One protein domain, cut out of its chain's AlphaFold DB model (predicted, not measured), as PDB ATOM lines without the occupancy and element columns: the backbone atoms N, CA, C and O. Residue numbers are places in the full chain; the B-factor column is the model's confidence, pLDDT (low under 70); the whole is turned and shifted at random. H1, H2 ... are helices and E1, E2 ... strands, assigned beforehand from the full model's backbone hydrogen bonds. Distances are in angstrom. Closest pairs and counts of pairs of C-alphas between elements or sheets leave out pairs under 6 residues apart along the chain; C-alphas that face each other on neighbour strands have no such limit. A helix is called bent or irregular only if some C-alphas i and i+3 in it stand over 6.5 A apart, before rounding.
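This is residues 56 to 171 of the 328 residues of a protein of Burkholderiales bacterium (UniProt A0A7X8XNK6). Picture a six-stranded sheet, strongly twisted and curled like part of a barrel, that curls round H1, with H2 on the same face and H3 on the opposite face. These are three layers, helices on both faces of one sheet. The printed part has 116 residues with three named helices and six named strands, in the order H1 E1 E2 E3 H2 E4 E5 E6 H3 along the chain, and its class is mixed, helices and strands. Across the antiparallel sheet the order is E3 E2 E1 E6 E5 E4. The whole is compact, with a radius of gyration of the C-alphas of 13.7 A and spans of 41 by 28 by 25 A.

Begin with H1, residues 56 to 66, which is on the sheet; its closest C-alphas to E3, residues 91 to 98, are those of Val 57 and Gly 95, 5.2 A apart. E3 follows E1, residues 71 to 76, and E2, residues 80 to 86, in a meander, each strand the antiparallel neighbour of the one before. Look for N 73 and O 84 between E1 and E2, 2.8 A, and N 81 and O 97 between E2 and E3, 2.8 A. H2, residues 99 to 110, is on the sheet at a height over the sheet of 8.2 A; it is irregular, C-alphas 100 and 103 being 7.2 A apart. It runs along the strands, at 26 degrees to E1 on the local plane. The second meander is E4, residues 116 to 119, E5, residues 122 to 133, and E6, residues 136 to 145. Here N 117 and O 124, across the neighbour strands E4 and E5, are within hydrogen-bond range at 2.8 A, and N 127 and O 142, across the neighbour strands E5 and E6, are within hydrogen-bond range at 2.9 A. The two meanders are neighbours through E1 and E6, with N 72 and O 141 at 2.8 A. H3, residues 151 to 167, is on the face opposite to H2; its closest C-alphas to E6 are those of Asn 161 and Gln 142, 7.9 A apart. H1 and H2 are apart, and both are apart from H3. Every O i to N i+4 pair is within hydrogen-bond range in H3, against 5 of 7 in H1 and 6 of 8 in H2.

Find C-alpha 56 at (146.423, 180.318, 101.714), where H1 begins its 16.4 A. E1 spans 16.6 A, E2 19.6 A, and E3 21.1 A with a bend of 52 degrees at residue 94. H2 spans 17.0 A and E4 9.7 A. From C-alpha 122 at (146.807, 194.327, 118.276), E5 runs 31.6 A and bends by 50 degrees at residue 130; E6 spans 28.3 A. H3 runs 24.7 A to C-alpha 167 at (165.842, 174.160, 116.620).

The two C-alphas farthest apart, those of Glu 79 and Thr 150, are 42.0 A apart. The printed part has no cut, and each link between named elements is tight. The mean pLDDT of the printed part is 71.1, and residues 76 to 79, 88 to 90, 129 to 139 and 147 to 171 are under 70.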
ATOM      1  N   GLY A  56     146.722 181.215 100.586       83.94
ATOM      2  CA  GLY A  56     146.423 180.318 101.714       83.94
ATOM      3  C   GLY A  56     147.312 180.531 102.946       83.94
ATOM      4  O   GLY A  56     146.878 180.299 104.069       83.94
ATOM      5  N   VAL A  57     148.541 181.019 102.748       88.81
ATOM      6  CA  VAL A  57     149.492 181.314 103.833       88.81
ATOM      7  C   VAL A  57     149.069 182.583 104.573       88.81
ATOM      8  O   VAL A  57     149.115 182.621 105.799       88.81
ATOM      9  N   ALA A  58     148.614 183.605 103.841       84.50
ATOM     10  CA  ALA A  58     148.144 184.860 104.421       84.50
ATOM     11  C   ALA A  58     146.929 184.665 105.344       84.50
ATOM     12  O   ALA A  58     146.856 185.288 106.400       84.50
ATOM     13  N   GLU A  59     145.985 183.804 104.949       84.00
ATOM     14  CA  GLU A  59     144.786 183.505 105.739       84.00
ATOM     15  C   GLU A  59     145.141 182.772 107.037       84.00
ATOM     16  O   GLU A  59     144.774 183.238 108.116       84.00
ATOM     17  N   ARG A  60     145.939 181.697 106.952       86.12
ATOM     18  CA  ARG A  60     146.374 180.955 108.145       86.12
ATOM     19  C   ARG A  60     147.259 181.773 109.078       86.12
ATOM     20  O   ARG A  60     147.162 181.615 110.289       86.12
ATOM     21  N   LEU A  61     148.102 182.662 108.549       85.06
ATOM     22  CA  LEU A  61     148.950 183.512 109.385       85.06
ATOM     23  C   LEU A  61     148.121 184.337 110.379       85.06
ATOM     24  O   LEU A  61     148.527 184.476 111.530       85.06
ATOM     25  N   GLY A  62     146.963 184.858 109.957       79.75
ATOM     26  CA  GLY A  62     146.070 185.603 110.844       79.75
ATOM     27  C   GLY A  62     145.623 184.775 112.052       79.75
ATOM     28  O   GLY A  62     145.739 185.229 113.186       79.75
ATOM     29  N   GLU A  63     145.195 183.535 111.818       83.31
ATOM     30  CA  GLU A  63     144.771 182.597 112.869       83.31
ATOM     31  C   GLU A  63     145.929 182.217 113.808       83.31
ATOM     32  O   GLU A  63     145.761 182.118 115.027       83.31
ATOM     33  N   VAL A  64     147.136 182.057 113.260       81.62
ATOM     34  CA  VAL A  64     148.326 181.737 114.054       81.62
ATOM     35  C   VAL A  64     148.731 182.906 114.950       81.62
ATOM     36  O   VAL A  64     149.015 182.707 116.130       81.62
ATOM     37  N   LEU A  65     148.705 184.142 114.446       81.38
ATOM     38  CA  LEU A  65     149.008 185.315 115.272       81.38
ATOM     39  C   LEU A  65     148.028 185.457 116.450       81.38
ATOM     40  O   LEU A  65     148.445 185.822 117.547       81.38
ATOM     41  N   GLU A  66     146.753 185.090 116.277       77.31
ATOM     42  CA  GLU A  66     145.764 185.078 117.372       77.31
ATOM     43  C   GLU A  66     146.074 184.061 118.470       77.31
ATOM     44  O   GLU A  66     145.741 184.275 119.635       77.31
ATOM     45  N   THR A  67     146.692 182.945 118.097       77.88
ATOM     46  CA  THR A  67     146.978 181.814 118.989       77.88
ATOM     47  C   THR A  67     148.397 181.861 119.562       77.88
ATOM     48  O   THR A  67     148.864 180.893 120.159       77.88
ATOM     49  N   GLY A  68     149.079 183.005 119.436       74.38
ATOM     50  CA  GLY A  68     150.411 183.226 120.003       74.38
ATOM     51  C   GLY A  68     151.564 182.873 119.064       74.38
ATOM     52  O   GLY A  68     152.677 182.631 119.531       74.38
ATOM     53  N   GLY A  69     151.317 182.842 117.755       79.31
ATOM     54  CA  GLY A  69     152.349 182.722 116.733       79.31
ATOM     55  C   GLY A  69     153.382 183.845 116.822       79.31
ATOM     56  O   GLY A  69     153.041 185.018 116.965       79.31
ATOM     57  N   ARG A  70     154.662 183.483 116.732       76.00
ATOM     58  CA  ARG A  70     155.802 184.394 116.930       76.00
ATOM     59  C   ARG A  70     156.630 184.614 115.672       76.00
ATOM     60  O   ARG A  70     157.275 185.654 115.534       76.00
ATOM     61  N   ALA A  71     156.634 183.646 114.760       77.88
ATOM     62  CA  ALA A  71     157.374 183.746 113.511       77.88
ATOM     63  C   ALA A  71     156.697 182.978 112.375       77.88
ATOM     64  O   ALA A  71     155.986 182.001 112.602       77.88
ATOM     65  N   LEU A  72     156.975 183.420 111.154       82.31
ATOM     66  CA  LEU A  72     156.647 182.762 109.900       82.31
ATOM     67  C   LEU A  72     157.952 182.417 109.182       82.31
ATOM     68  O   LEU A  72     158.864 183.242 109.097       82.31
ATOM     69  N   LEU A  73     158.019 181.200 108.661       78.75
ATOM     70  CA  LEU A  73     159.184 180.626 108.007       78.75
ATOM     71  C   LEU A  73     158.791 180.127 106.623       78.75
ATOM     72  O   LEU A  73     157.738 179.510 106.470       78.75
ATOM     73  N   ALA A  74     159.661 180.337 105.642       78.38
ATOM     74  CA  ALA A  74     159.544 179.727 104.323       78.38
ATOM     75  C   ALA A  74     160.793 178.888 104.035       78.38
ATOM     76  O   ALA A  74     161.912 179.402 104.108       78.38
ATOM     77  N   ASN A  75     160.592 177.605 103.729       73.75
ATOM     78  CA  ASN A  75     161.655 176.674 103.367       73.75
ATOM     79  C   ASN A  75     161.503 176.265 101.896       73.75
ATOM     80  O   ASN A  75     160.533 175.573 101.571       73.75
ATOM     81  N   PRO A  76     162.402 176.699 101.000       68.62
ATOM     82  CA  PRO A  76     162.413 176.220  99.626       68.62
ATOM     83  C   PRO A  76     162.945 174.779  99.576       68.62
ATOM     84  O   PRO A  76     164.009 174.494 100.113       68.62
ATOM     85  N   GLU A  77     162.218 173.886  98.913       64.06
ATOM     86  CA  GLU A  77     162.657 172.539  98.520       64.06
ATOM     87  C   GLU A  77     162.840 172.480  96.990       64.06
ATOM     88  O   GLU A  77     162.635 173.476  96.291       64.06
ATOM     89  N   GLU A  78     163.216 171.316  96.445       57.25
ATOM     90  CA  GLU A  78     163.448 171.145  94.998       57.25
ATOM     91  C   GLU A  78     162.216 171.477  94.132       57.25
ATOM     92  O   GLU A  78     162.363 172.054  93.054       57.25
ATOM     93  N   GLU A  79     161.003 171.155  94.598       66.81
ATOM     94  CA  GLU A  79     159.768 171.295  93.805       66.81
ATOM     95  C   GLU A  79     158.777 172.337  94.363       66.81
ATOM     96  O   GLU A  79     157.958 172.881  93.619       66.81
ATOM     97  N   GLU A  80     158.850 172.667  95.657       79.44
ATOM     98  CA  GLU A  80     157.897 173.558  96.334       79.44
ATOM     99  C   GLU A  80     158.529 174.325  97.504       79.44
ATOM    100  O   GLU A  80     159.560 173.942  98.042       79.44
ATOM    101  N   VAL A  81     157.894 175.415  97.924       83.06
ATOM    102  CA  VAL A  81     158.209 176.144  99.159       83.06
ATOM    103  C   VAL A  81     157.193 175.746 100.211       83.06
ATOM    104  O   VAL A  81     155.987 175.879  99.997       83.06
ATOM    105  N   ARG A  82     157.675 175.314 101.372       81.50
ATOM    106  CA  ARG A  82     156.842 174.981 102.530       81.50
ATOM    107  C   ARG A  82     156.862 176.132 103.528       81.50
ATOM    108  O   ARG A  82     157.924 176.657 103.856       81.50
ATOM    109  N   TRP A  83     155.686 176.525 104.003       86.81
ATOM    110  CA  TRP A  83     155.500 177.638 104.929       86.81
ATOM    111  C   TRP A  83     155.119 177.125 106.306       86.81
ATOM    112  O   TRP A  83     154.187 176.332 106.438       86.81
ATOM    113  N   PHE A  84     155.801 177.620 107.333       83.00
ATOM    114  CA  PHE A  84     155.606 177.193 108.711       83.00
ATOM    115  C   PHE A  84     155.383 178.381 109.624       83.00
ATOM    116  O   PHE A  84     156.066 179.396 109.499       83.00
ATOM    117  N   ALA A  85     154.482 178.230 110.582       84.88
ATOM    118  CA  ALA A  85     154.357 179.154 111.685       84.88
ATOM    119  C   ALA A  85     154.942 178.555 112.964       84.88
ATOM    120  O   ALA A  85     154.856 177.351 113.218       84.88
ATOM    121  N   LEU A  86     155.570 179.414 113.758       75.31
ATOM    122  CA  LEU A  86     156.187 179.066 115.028       75.31
ATOM    123  C   LEU A  86     155.316 179.552 116.182       75.31
ATOM    124  O   LEU A  86     155.048 180.752 116.281       75.31
ATOM    125  N   HIS A  87     154.980 178.640 117.086       74.31
ATOM    126  CA  HIS A  87     154.364 178.927 118.379       74.31
ATOM    127  C   HIS A  87     155.409 178.863 119.504       74.31
ATOM    128  O   HIS A  87     156.596 178.645 119.262       74.31
ATOM    129  N   GLU A  88     154.984 179.089 120.750       64.56
ATOM    130  CA  GLU A  88     155.891 179.066 121.908       64.56
ATOM    131  C   GLU A  88     156.584 177.703 122.097       64.56
ATOM    132  O   GLU A  88     157.726 177.653 122.550       64.56
ATOM    133  N   ASP A  89     155.909 176.609 121.740       59.78
ATOM    134  CA  ASP A  89     156.292 175.230 122.060       59.78
ATOM    135  C   ASP A  89     156.260 174.257 120.868       59.78
ATOM    136  O   ASP A  89     156.797 173.153 120.968       59.78
ATOM    137  N   HIS A  90     155.672 174.645 119.736       64.50
ATOM    138  CA  HIS A  90     155.545 173.784 118.563       64.50
ATOM    139  C   HIS A  90     155.539 174.572 117.247       64.50
ATOM    140  O   HIS A  90     155.553 175.803 117.213       64.50
ATOM    141  N   ILE A  91     155.562 173.830 116.144       71.88
ATOM    142  CA  ILE A  91     155.656 174.341 114.777       71.88
ATOM    143  C   ILE A  91     154.514 173.738 113.976       71.88
ATOM    144  O   ILE A  91     154.268 172.535 114.072       71.88
ATOM    145  N   GLU A  92     153.875 174.552 113.148       76.19
ATOM    146  CA  GLU A  92     152.805 174.112 112.262       76.19
ATOM    147  C   GLU A  92     153.129 174.456 110.803       76.19
ATOM    148  O   GLU A  92     153.541 175.574 110.503       76.19
ATOM    149  N   GLU A  93     152.925 173.518 109.874       84.25
ATOM    150  CA  GLU A  93     152.915 173.829 108.439       84.25
ATOM    151  C   GLU A  93     151.591 174.505 108.063       84.25
ATOM    152  O   GLU A  93     150.518 173.900 108.143       84.25
ATOM    153  N   ILE A  94     151.676 175.752 107.600       87.75
ATOM    154  CA  ILE A  94     150.505 176.581 107.310       87.75
ATOM    155  C   ILE A  94     150.190 176.709 105.818       87.75
ATOM    156  O   ILE A  94     149.110 177.172 105.453       87.75
ATOM    157  N   GLY A  95     151.100 176.288 104.938       88.12
ATOM    158  CA  GLY A  95     150.842 176.293 103.502       88.12
ATOM    159  C   GLY A  95     152.040 175.923 102.639       88.12
ATOM    160  O   GLY A  95     153.137 175.657 103.128       88.12
ATOM    161  N   ARG A  96     151.806 175.914 101.325       89.75
ATOM    162  CA  ARG A  96     152.804 175.608 100.294       89.75
ATOM    163  C   ARG A  96     152.665 176.562  99.116       89.75
ATOM    164  O   ARG A  96     151.558 177.031  98.840       89.75
ATOM    165  N   SER A  97     153.761 176.836  98.418       88.56
ATOM    166  CA  SER A  97     153.767 177.633  97.186       88.56
ATOM    167  C   SER A  97     154.805 177.126  96.180       88.56
ATOM    168  O   SER A  97     155.716 176.395  96.558       88.56
ATOM    169  N   PRO A  98     154.701 177.483  94.889       87.12
ATOM    170  CA  PRO A  98     155.699 177.096  93.894       87.12
ATOM    171  C   PRO A  98     157.077 177.707  94.183       87.12
ATOM    172  O   PRO A  98     157.180 178.901  94.472       87.12
ATOM    173  N   VAL A  99     158.150 176.926  94.011       78.56
ATOM    174  CA  VAL A  99     159.536 177.405  94.204       78.56
ATOM    175  C   VAL A  99     159.932 178.527  93.243       78.56
ATOM    176  O   VAL A  99     160.686 179.423  93.613       78.56
ATOM    177  N   ALA A 100     159.339 178.560  92.047       79.94
ATOM    178  CA  ALA A 100     159.558 179.623  91.068       79.94
ATOM    179  C   ALA A 100     159.130 181.020  91.564       79.94
ATOM    180  O   ALA A 100     159.616 182.028  91.055       79.94
ATOM    181  N   GLU A 101     158.232 181.097  92.549       81.06
ATOM    182  CA  GLU A 101     157.774 182.364  93.131       81.06
ATOM    183  C   GLU A 101     158.587 182.781  94.366       81.06
ATOM    184  O   GLU A 101     158.432 183.907  94.845       81.06
ATOM    185  N   TYR A 102     159.472 181.907  94.864       79.56
ATOM    186  CA  TYR A 102     160.184 182.097  96.128       79.56
ATOM    187  C   TYR A 102     161.022 183.377  96.145       79.56
ATOM    188  O   TYR A 102     160.912 184.174  97.070       79.56
ATOM    189  N   ASP A 103     161.812 183.615  95.096       74.00
ATOM    190  CA  ASP A 103     162.662 184.806  94.986       74.00
ATOM    191  C   ASP A 103     161.866 186.109  94.994       74.00
ATOM    192  O   ASP A 103     162.251 187.094  95.629       74.00
ATOM    193  N   HIS A 104     160.733 186.112  94.293       80.44
ATOM    194  CA  HIS A 104     159.864 187.275  94.229       80.44
ATOM    195  C   HIS A 104     159.207 187.549  95.587       80.44
ATOM    196  O   HIS A 104     159.206 188.688  96.056       80.44
ATOM    197  N   GLN A 105     158.696 186.502  96.240       78.06
ATOM    198  CA  GLN A 105     158.092 186.584  97.571       78.06
ATOM    199  C   GLN A 105     159.116 187.033  98.617       78.06
ATOM    200  O   GLN A 105     158.828 187.923  99.415       78.06
ATOM    201  N   LEU A 106     160.335 186.494  98.559       74.31
ATOM    202  CA  LEU A 106     161.448 186.886  99.417       74.31
ATOM    203  C   LEU A 106     161.724 188.387  99.316       74.31
ATOM    204  O   LEU A 106     161.714 189.082 100.330       74.31
ATOM    205  N   PHE A 107     161.888 188.903  98.098       76.94
ATOM    206  CA  PHE A 107     162.135 190.325  97.872       76.94
ATOM    207  C   PHE A 107     160.994 191.213  98.403       76.94
ATOM    208  O   PHE A 107     161.231 192.237  99.052       76.94
ATOM    209  N   LEU A 108     159.736 190.818  98.169       79.62
ATOM    210  CA  LEU A 108     158.572 191.540  98.686       79.62
ATOM    211  C   LEU A 108     158.527 191.542 100.217       79.62
ATOM    212  O   LEU A 108     158.162 192.555 100.819       79.62
ATOM    213  N   LEU A 109     158.899 190.444 100.863       77.62
ATOM    214  CA  LEU A 109     158.841 190.312 102.314       77.62
ATOM    215  C   LEU A 109     160.021 191.000 103.005       77.62
ATOM    216  O   LEU A 109     159.814 191.660 104.018       77.62
ATOM    217  N   GLU A 110     161.216 190.983 102.415       73.44
ATOM    218  CA  GLU A 110     162.349 191.797 102.878       73.44
ATOM    219  C   GLU A 110     162.021 193.299 102.863       73.44
ATOM    220  O   GLU A 110     162.426 194.027 103.769       73.44
ATOM    221  N   SER A 111     161.207 193.763 101.904       77.62
ATOM    222  CA  SER A 111     160.715 195.152 101.882       77.62
ATOM    223  C   SER A 111     159.786 195.511 103.054       77.62
ATOM    224  O   SER A 111     159.454 196.680 103.234       77.62
ATOM    225  N   CYS A 112     159.335 194.524 103.834       74.00
ATOM    226  CA  CYS A 112     158.496 194.722 105.019       74.00
ATOM    227  C   CYS A 112     159.302 194.931 106.301       74.00
ATOM    228  O   CYS A 112     158.690 195.076 107.358       74.00
ATOM    229  N   ARG A 113     160.640 194.881 106.236       72.19
ATOM    230  CA  ARG A 113     161.503 195.053 107.409       72.19
ATOM    231  C   ARG A 113     161.171 196.359 108.133       72.19
ATOM    232  O   ARG A 113     160.988 197.390 107.490       72.19
ATOM    233  N   ASP A 114     161.081 196.276 109.458       72.00
ATOM    234  CA  ASP A 114     160.729 197.377 110.360       72.00
ATOM    235  C   ASP A 114     159.325 197.962 110.100       72.00
ATOM    236  O   ASP A 114     158.974 199.026 110.609       72.00
ATOM    237  N   GLY A 115     158.503 197.269 109.304       81.06
ATOM    238  CA  GLY A 115     157.104 197.595 109.073       81.06
ATOM    239  C   GLY A 115     156.223 197.185 110.248       81.06
ATOM    240  O   GLY A 115     156.640 196.456 111.146       81.06
ATOM    241  N   ALA A 116     154.971 197.631 110.233       83.12
ATOM    242  CA  ALA A 116     153.975 197.164 111.186       83.12
ATOM    243  C   ALA A 116     152.744 196.629 110.472       83.12
ATOM    244  O   ALA A 116     152.358 197.113 109.410       83.12
ATOM    245  N   ILE A 117     152.107 195.654 111.098       84.69
ATOM    246  CA  ILE A 117     150.803 195.153 110.694       84.69
ATOM    247  C   ILE A 117     149.827 195.375 111.831       84.69
ATOM    248  O   ILE A 117     150.157 195.187 113.005       84.69
ATOM    249  N   THR A 118     148.617 195.774 111.479       83.12
ATOM    250  CA  THR A 118     147.508 195.816 112.420       83.12
ATOM    251  C   THR A 118     146.665 194.580 112.177       83.12
ATOM    252  O   THR A 118     146.196 194.348 111.062       83.12
ATOM    253  N   PHE A 119     146.482 193.774 113.214       78.56
ATOM    254  CA  PHE A 119     145.624 192.607 113.143       78.56
ATOM    255  C   PHE A 119     144.666 192.618 114.331       78.56
ATOM    256  O   PHE A 119     145.077 192.513 115.487       78.56
ATOM    257  N   ARG A 120     143.369 192.774 114.033       77.81
ATOM    258  CA  ARG A 120     142.317 193.076 115.020       77.81
ATOM    259  C   ARG A 120     142.663 194.324 115.846       77.81
ATOM    260  O   ARG A 120     142.800 195.399 115.273       77.81
ATOM    261  N   GLU A 121     142.758 194.185 117.168       77.44
ATOM    262  CA  GLU A 121     143.062 195.266 118.116       77.44
ATOM    263  C   GLU A 121     144.563 195.362 118.444       77.44
ATOM    264  O   GLU A 121     144.989 196.340 119.056       77.44
ATOM    265  N   SER A 122     145.367 194.382 118.012       79.94
ATOM    266  CA  SER A 122     146.807 194.327 118.276       79.94
ATOM    267  C   SER A 122     147.609 194.822 117.075       79.94
ATOM    268  O   SER A 122     147.281 194.577 115.909       79.94
ATOM    269  N   ARG A 123     148.713 195.507 117.369       82.94
ATOM    270  CA  ARG A 123     149.675 195.975 116.373       82.94
ATOM    271  C   ARG A 123     150.975 195.209 116.543       82.94
ATOM    272  O   ARG A 123     151.502 195.138 117.648       82.94
ATOM    273  N   TYR A 124     151.486 194.652 115.455       83.19
ATOM    274  CA  TYR A 124     152.720 193.877 115.450       83.19
ATOM    275  C   TYR A 124     153.770 194.588 114.615       83.19
ATOM    276  O   TYR A 124     153.506 194.973 113.476       83.19
ATOM    277  N   ARG A 125     154.973 194.720 115.158       81.88
ATOM    278  CA  ARG A 125     156.164 195.082 114.400       81.88
ATOM    279  C   ARG A 125     156.721 193.845 113.708       81.88
ATOM    280  O   ARG A 125     156.801 192.777 114.314       81.88
ATOM    281  N   LEU A 126     157.087 194.013 112.445       80.38
ATOM    282  CA  LEU A 126     157.671 192.983 111.606       80.38
ATOM    283  C   LEU A 126     159.186 193.122 111.563       80.38
ATOM    284  O   LEU A 126     159.716 194.165 111.180       80.38
ATOM    285  N   GLU A 127     159.876 192.024 111.830       74.50
ATOM    286  CA  GLU A 127     161.285 191.881 111.489       74.50
ATOM    287  C   GLU A 127     161.420 190.801 110.424       74.50
ATOM    288  O   GLU A 127     161.254 189.614 110.695       74.50
ATOM    289  N   ALA A 128     161.702 191.230 109.195       70.75
ATOM    290  CA  ALA A 128     162.006 190.341 108.087       70.75
ATOM    291  C   ALA A 128     163.521 190.261 107.908       70.75
ATOM    292  O   ALA A 128     164.197 191.259 107.605       70.75
ATOM    293  N   PHE A 129     164.061 189.063 108.074       63.22
ATOM    294  CA  PHE A 129     165.459 188.802 107.803       63.22
ATOM    295  C   PHE A 129     165.642 187.443 107.154       63.22
ATOM    296  O   PHE A 129     164.864 186.504 107.317       63.22
ATOM    297  N   LYS A 130     166.730 187.373 106.405       57.06
ATOM    298  CA  LYS A 130     167.244 186.139 105.859       57.06
ATOM    299  C   LYS A 130     168.073 185.487 106.953       57.06
ATOM    300  O   LYS A 130     169.088 186.046 107.373       57.06
ATOM    301  N   ALA A 131     167.607 184.360 107.465       50.84
ATOM    302  CA  ALA A 131     168.426 183.539 108.334       50.84
ATOM    303  C   ALA A 131     169.295 182.665 107.438       50.84
ATOM    304  O   ALA A 131     168.778 181.904 106.621       50.84
ATOM    305  N   PHE A 132     170.608 182.809 107.588       39.88
ATOM    306  CA  PHE A 132     171.558 181.933 106.935       39.88
ATOM    307  C   PHE A 132     171.913 180.789 107.886       39.88
ATOM    308  O   PHE A 132     172.419 181.038 108.983       39.88
ATOM    309  N   ASN A 133     171.626 179.552 107.487       42.56
ATOM    310  CA  ASN A 133     172.109 178.361 108.177       42.56
ATOM    311  C   ASN A 133     172.614 177.326 107.158       42.56
ATOM    312  O   ASN A 133     172.599 177.558 105.951       42.56
ATOM    313  N   GLU A 134     173.077 176.178 107.647       33.03
ATOM    314  CA  GLU A 134     173.602 175.065 106.839       33.03
ATOM    315  C   GLU A 134     172.606 174.490 105.802       33.03
ATOM    316  O   GLU A 134     172.995 173.696 104.948       33.03
ATOM    317  N   PHE A 135     171.343 174.941 105.820       36.22
ATOM    318  CA  PHE A 135     170.253 174.550 104.919       36.22
ATOM    319  C   PHE A 135     169.802 175.682 103.980       36.22
ATOM    320  O   PHE A 135     168.711 175.600 103.419       36.22
ATOM    321  N   GLY A 136     170.637 176.712 103.809       44.06
ATOM    322  CA  GLY A 136     170.460 177.810 102.860       44.06
ATOM    323  C   GLY A 136     169.562 178.945 103.332       44.06
ATOM    324  O   GLY A 136     169.321 179.155 104.521       44.06
ATOM    325  N   ASP A 137     169.106 179.721 102.354       49.12
ATOM    326  CA  ASP A 137     168.311 180.921 102.563       49.12
ATOM    327  C   ASP A 137     166.924 180.603 103.103       49.12
ATOM    328  O   ASP A 137     166.015 180.256 102.341       49.12
ATOM    329  N   ARG A 138     166.728 180.827 104.399       60.75
ATOM    330  CA  ARG A 138     165.398 180.835 105.000       60.75
ATOM    331  C   ARG A 138     164.929 182.261 105.188       60.75
ATOM    332  O   ARG A 138     165.586 183.074 105.845       60.75
ATOM    333  N   LEU A 139     163.758 182.552 104.642       69.56
ATOM    334  CA  LEU A 139     163.050 183.758 105.014       69.56
ATOM    335  C   LEU A 139     162.409 183.561 106.382       69.56
ATOM    336  O   LEU A 139     161.627 182.631 106.583       69.56
ATOM    337  N   VAL A 140     162.717 184.476 107.293       73.38
ATOM    338  CA  VAL A 140     162.101 184.556 108.609       73.38
ATOM    339  C   VAL A 140     161.396 185.898 108.726       73.38
ATOM    340  O   VAL A 140     162.017 186.950 108.570       73.38
ATOM    341  N   LEU A 141     160.098 185.863 109.024       78.81
ATOM    342  CA  LEU A 141     159.355 187.022 109.508       78.81
ATOM    343  C   LEU A 141     159.036 186.807 110.980       78.81
ATOM    344  O   LEU A 141     158.332 185.863 111.326       78.81
ATOM    345  N   GLN A 142     159.542 187.677 111.843       80.38
ATOM    346  CA  GLN A 142     159.206 187.697 113.261       80.38
ATOM    347  C   GLN A 142     158.177 188.781 113.547       80.38
ATOM    348  O   GLN A 142     158.225 189.866 112.963       80.38
ATOM    349  N   PHE A 143     157.273 188.477 114.471       82.31
ATOM    350  CA  PHE A 143     156.194 189.365 114.875       82.31
ATOM    351  C   PHE A 143     156.383 189.750 116.340       82.31
ATOM    352  O   PHE A 143     156.474 188.889 117.215       82.31
ATOM    353  N   PHE A 144     156.414 191.052 116.611       77.62
ATOM    354  CA  PHE A 144     156.525 191.598 117.960       77.62
ATOM    355  C   PHE A 144     155.310 192.467 118.257       77.62
ATOM    356  O   PHE A 144     155.147 193.527 117.660       77.62
ATOM    357  N   GLU A 145     154.448 192.029 119.171       78.69
ATOM    358  CA  GLU A 145     153.289 192.818 119.595       78.69
ATOM    359  C   GLU A 145     153.742 194.106 120.309       78.69
ATOM    360  O   GLU A 145     154.472 194.065 121.306       78.69
ATOM    361  N   GLU A 146     153.335 195.263 119.783       73.25
ATOM    362  CA  GLU A 146     153.718 196.568 120.319       73.25
ATOM    363  C   GLU A 146     153.088 196.806 121.700       73.25
ATOM    364  O   GLU A 146     151.918 196.520 121.936       73.25
ATOM    365  N   GLY A 147     153.875 197.352 122.633       67.50
ATOM    366  CA  GLY A 147     153.417 197.666 123.993       67.50
ATOM    367  C   GLY A 147     153.378 196.480 124.964       67.50
ATOM    368  O   GLY A 147     153.090 196.689 126.142       67.50
ATOM    369  N   ARG A 148     153.699 195.258 124.513       68.25
ATOM    370  CA  ARG A 148     153.699 194.047 125.353       68.25
ATOM    371  C   ARG A 148     155.043 193.733 126.018       68.25
ATOM    372  O   ARG A 148     155.054 193.046 127.035       68.25
ATOM    373  N   PHE A 149     156.153 194.226 125.468       62.84
ATOM    374  CA  PHE A 149     157.510 193.918 125.933       62.84
ATOM    375  C   PHE A 149     158.290 195.194 126.258       62.84
ATOM    376  O   PHE A 149     158.220 196.182 125.523       62.84
ATOM    377  N   THR A 150     159.058 195.165 127.343       65.94
ATOM    378  CA  THR A 150     160.091 196.171 127.625       65.94
ATOM    379  C   THR A 150     161.283 196.018 126.668       65.94
ATOM    380  O   THR A 150     161.412 195.010 125.973       65.94
ATOM    381  N   GLY A 151     162.177 197.015 126.615       58.47
ATOM    382  CA  GLY A 151     163.345 196.985 125.722       58.47
ATOM    383  C   GLY A 151     164.255 195.768 125.935       58.47
ATOM    384  O   GLY A 151     164.708 195.171 124.962       58.47
ATOM    385  N   ASP A 152     164.460 195.355 127.186       59.12
ATOM    386  CA  ASP A 152     165.297 194.196 127.521       59.12
ATOM    387  C   ASP A 152     164.590 192.865 127.194       59.12
ATOM    388  O   ASP A 152     165.204 191.956 126.631       59.12
ATOM    389  N   GLU A 153     163.280 192.768 127.448       60.41
ATOM    390  CA  GLU A 153     162.467 191.588 127.102       60.41
ATOM    391  C   GLU A 153     162.354 191.387 125.587       60.41
ATOM    392  O   GLU A 153     162.328 190.252 125.111       60.41
ATOM    393  N   ALA A 154     162.321 192.471 124.808       60.56
ATOM    394  CA  ALA A 154     162.332 192.397 123.350       60.56
ATOM    395  C   ALA A 154     163.650 191.801 122.821       60.56
ATOM    396  O   ALA A 154     163.629 190.977 121.905       60.56
ATOM    397  N   ILE A 155     164.790 192.158 123.430       62.69
ATOM    398  CA  ILE A 155     166.110 191.608 123.080       62.69
ATOM    399  C   ILE A 155     166.178 190.118 123.424       62.69
ATOM    400  O   ILE A 155     166.598 189.310 122.591       62.69
ATOM    401  N   GLU A 156     165.747 189.736 124.628       63.62
ATOM    402  CA  GLU A 156     165.719 188.332 125.044       63.62
ATOM    403  C   GLU A 156     164.807 187.505 124.131       63.62
ATOM    404  O   GLU A 156     165.193 186.426 123.676       63.62
ATOM    405  N   ARG A 157     163.647 188.055 123.756       64.06
ATOM    406  CA  ARG A 157     162.717 187.410 122.827       64.06
ATOM    407  C   ARG A 157     163.295 187.276 121.421       64.06
ATOM    408  O   ARG A 157     163.131 186.227 120.803       64.06
ATOM    409  N   ARG A 158     164.020 188.283 120.923       62.56
ATOM    410  CA  ARG A 158     164.743 188.193 119.642       62.56
ATOM    411  C   ARG A 158     165.766 187.053 119.676       62.56
ATOM    412  O   ARG A 158     165.809 186.238 118.755       62.56
ATOM    413  N   GLN A 159     166.547 186.942 120.753       60.53
ATOM    414  CA  GLN A 159     167.511 185.848 120.926       60.53
ATOM    415  C   GLN A 159     166.831 184.476 121.048       60.53
ATOM    416  O   GLN A 159     167.319 183.496 120.485       60.53
ATOM    417  N   GLU A 160     165.708 184.391 121.762       62.06
ATOM    418  CA  GLU A 160     164.903 183.173 121.886       62.06
ATOM    419  C   GLU A 160     164.358 182.731 120.523       62.06
ATOM    420  O   GLU A 160     164.521 181.569 120.151       62.06
ATOM    421  N   ASN A 161     163.818 183.659 119.731       60.66
ATOM    422  CA  ASN A 161     163.327 183.375 118.387       60.66
ATOM    423  C   ASN A 161     164.452 182.887 117.462       60.66
ATOM    424  O   ASN A 161     164.263 181.907 116.749       60.66
ATOM    425  N   ILE A 162     165.644 183.500 117.506       59.09
ATOM    426  CA  ILE A 162     166.819 183.021 116.751       59.09
ATOM    427  C   ILE A 162     167.168 181.579 117.148       59.09
ATOM    428  O   ILE A 162     167.396 180.728 116.289       59.09
ATOM    429  N   ARG A 163     167.173 181.270 118.450       58.75
ATOM    430  CA  ARG A 163     167.424 179.905 118.939       58.75
ATOM    431  C   ARG A 163     166.347 178.929 118.469       58.75
ATOM    432  O   ARG A 163     166.688 177.806 118.123       58.75
ATOM    433  N   LEU A 164     165.077 179.331 118.455       57.28
ATOM    434  CA  LEU A 164     163.961 178.492 118.008       57.28
ATOM    435  C   LEU A 164     164.040 178.201 116.506       57.28
ATOM    436  O   LEU A 164     163.951 177.040 116.124       57.28
ATOM    437  N   VAL A 165     164.329 179.211 115.677       54.03
ATOM    438  CA  VAL A 165     164.580 179.055 114.230       54.03
ATOM    439  C   VAL A 165     165.709 178.060 113.949       54.03
ATOM    440  O   VAL A 165     165.656 177.335 112.962       54.03
ATOM    441  N   ASN A 166     166.699 177.972 114.837       51.88
ATOM    442  CA  ASN A 166     167.774 176.988 114.726       51.88
ATOM    443  C   ASN A 166     167.384 175.585 115.248       51.88
ATOM    444  O   ASN A 166     167.991 174.603 114.833       51.88
ATOM    445  N   ARG A 167     166.378 175.457 116.131       50.12
ATOM    446  CA  ARG A 167     165.842 174.160 116.620       50.12
ATOM    447  C   ARG A 167     164.854 173.511 115.644       50.12
ATOM    448  O   ARG A 167     164.616 172.312 115.744       50.12
ATOM    449  N   LEU A 168     164.297 174.291 114.714       47.88
ATOM    450  CA  LEU A 168     163.535 173.862 113.534       47.88
ATOM    451  C   LEU A 168     164.415 173.021 112.570       47.88
ATOM    452  O   LEU A 168     164.752 173.454 111.461       47.88
ATOM    453  N   LYS A 169     164.813 171.812 112.974       49.12
ATOM    454  CA  LYS A 169     165.336 170.785 112.060       49.12
ATOM    455  C   LYS A 169     164.191 169.852 111.634       49.12
ATOM    456  O   LYS A 169     163.608 169.189 112.487       49.12
ATOM    457  N   PRO A 170     163.892 169.755 110.330       32.38
ATOM    458  CA  PRO A 170     163.545 168.472 109.720       32.38
ATOM    459  C   PRO A 170     164.684 167.981 108.816       32.38
ATOM    460  O   PRO A 170     165.429 168.785 108.256       32.38
ATOM    461  N   ALA A 171     164.802 166.656 108.702       31.56
ATOM    462  CA  ALA A 171     165.757 165.939 107.858       31.56
ATOM    463  C   ALA A 171     165.657 166.355 106.382       31.56
ATOM    464  O   ALA A 171     164.540 166.570 105.912       31.56
TER     465      ALA A 171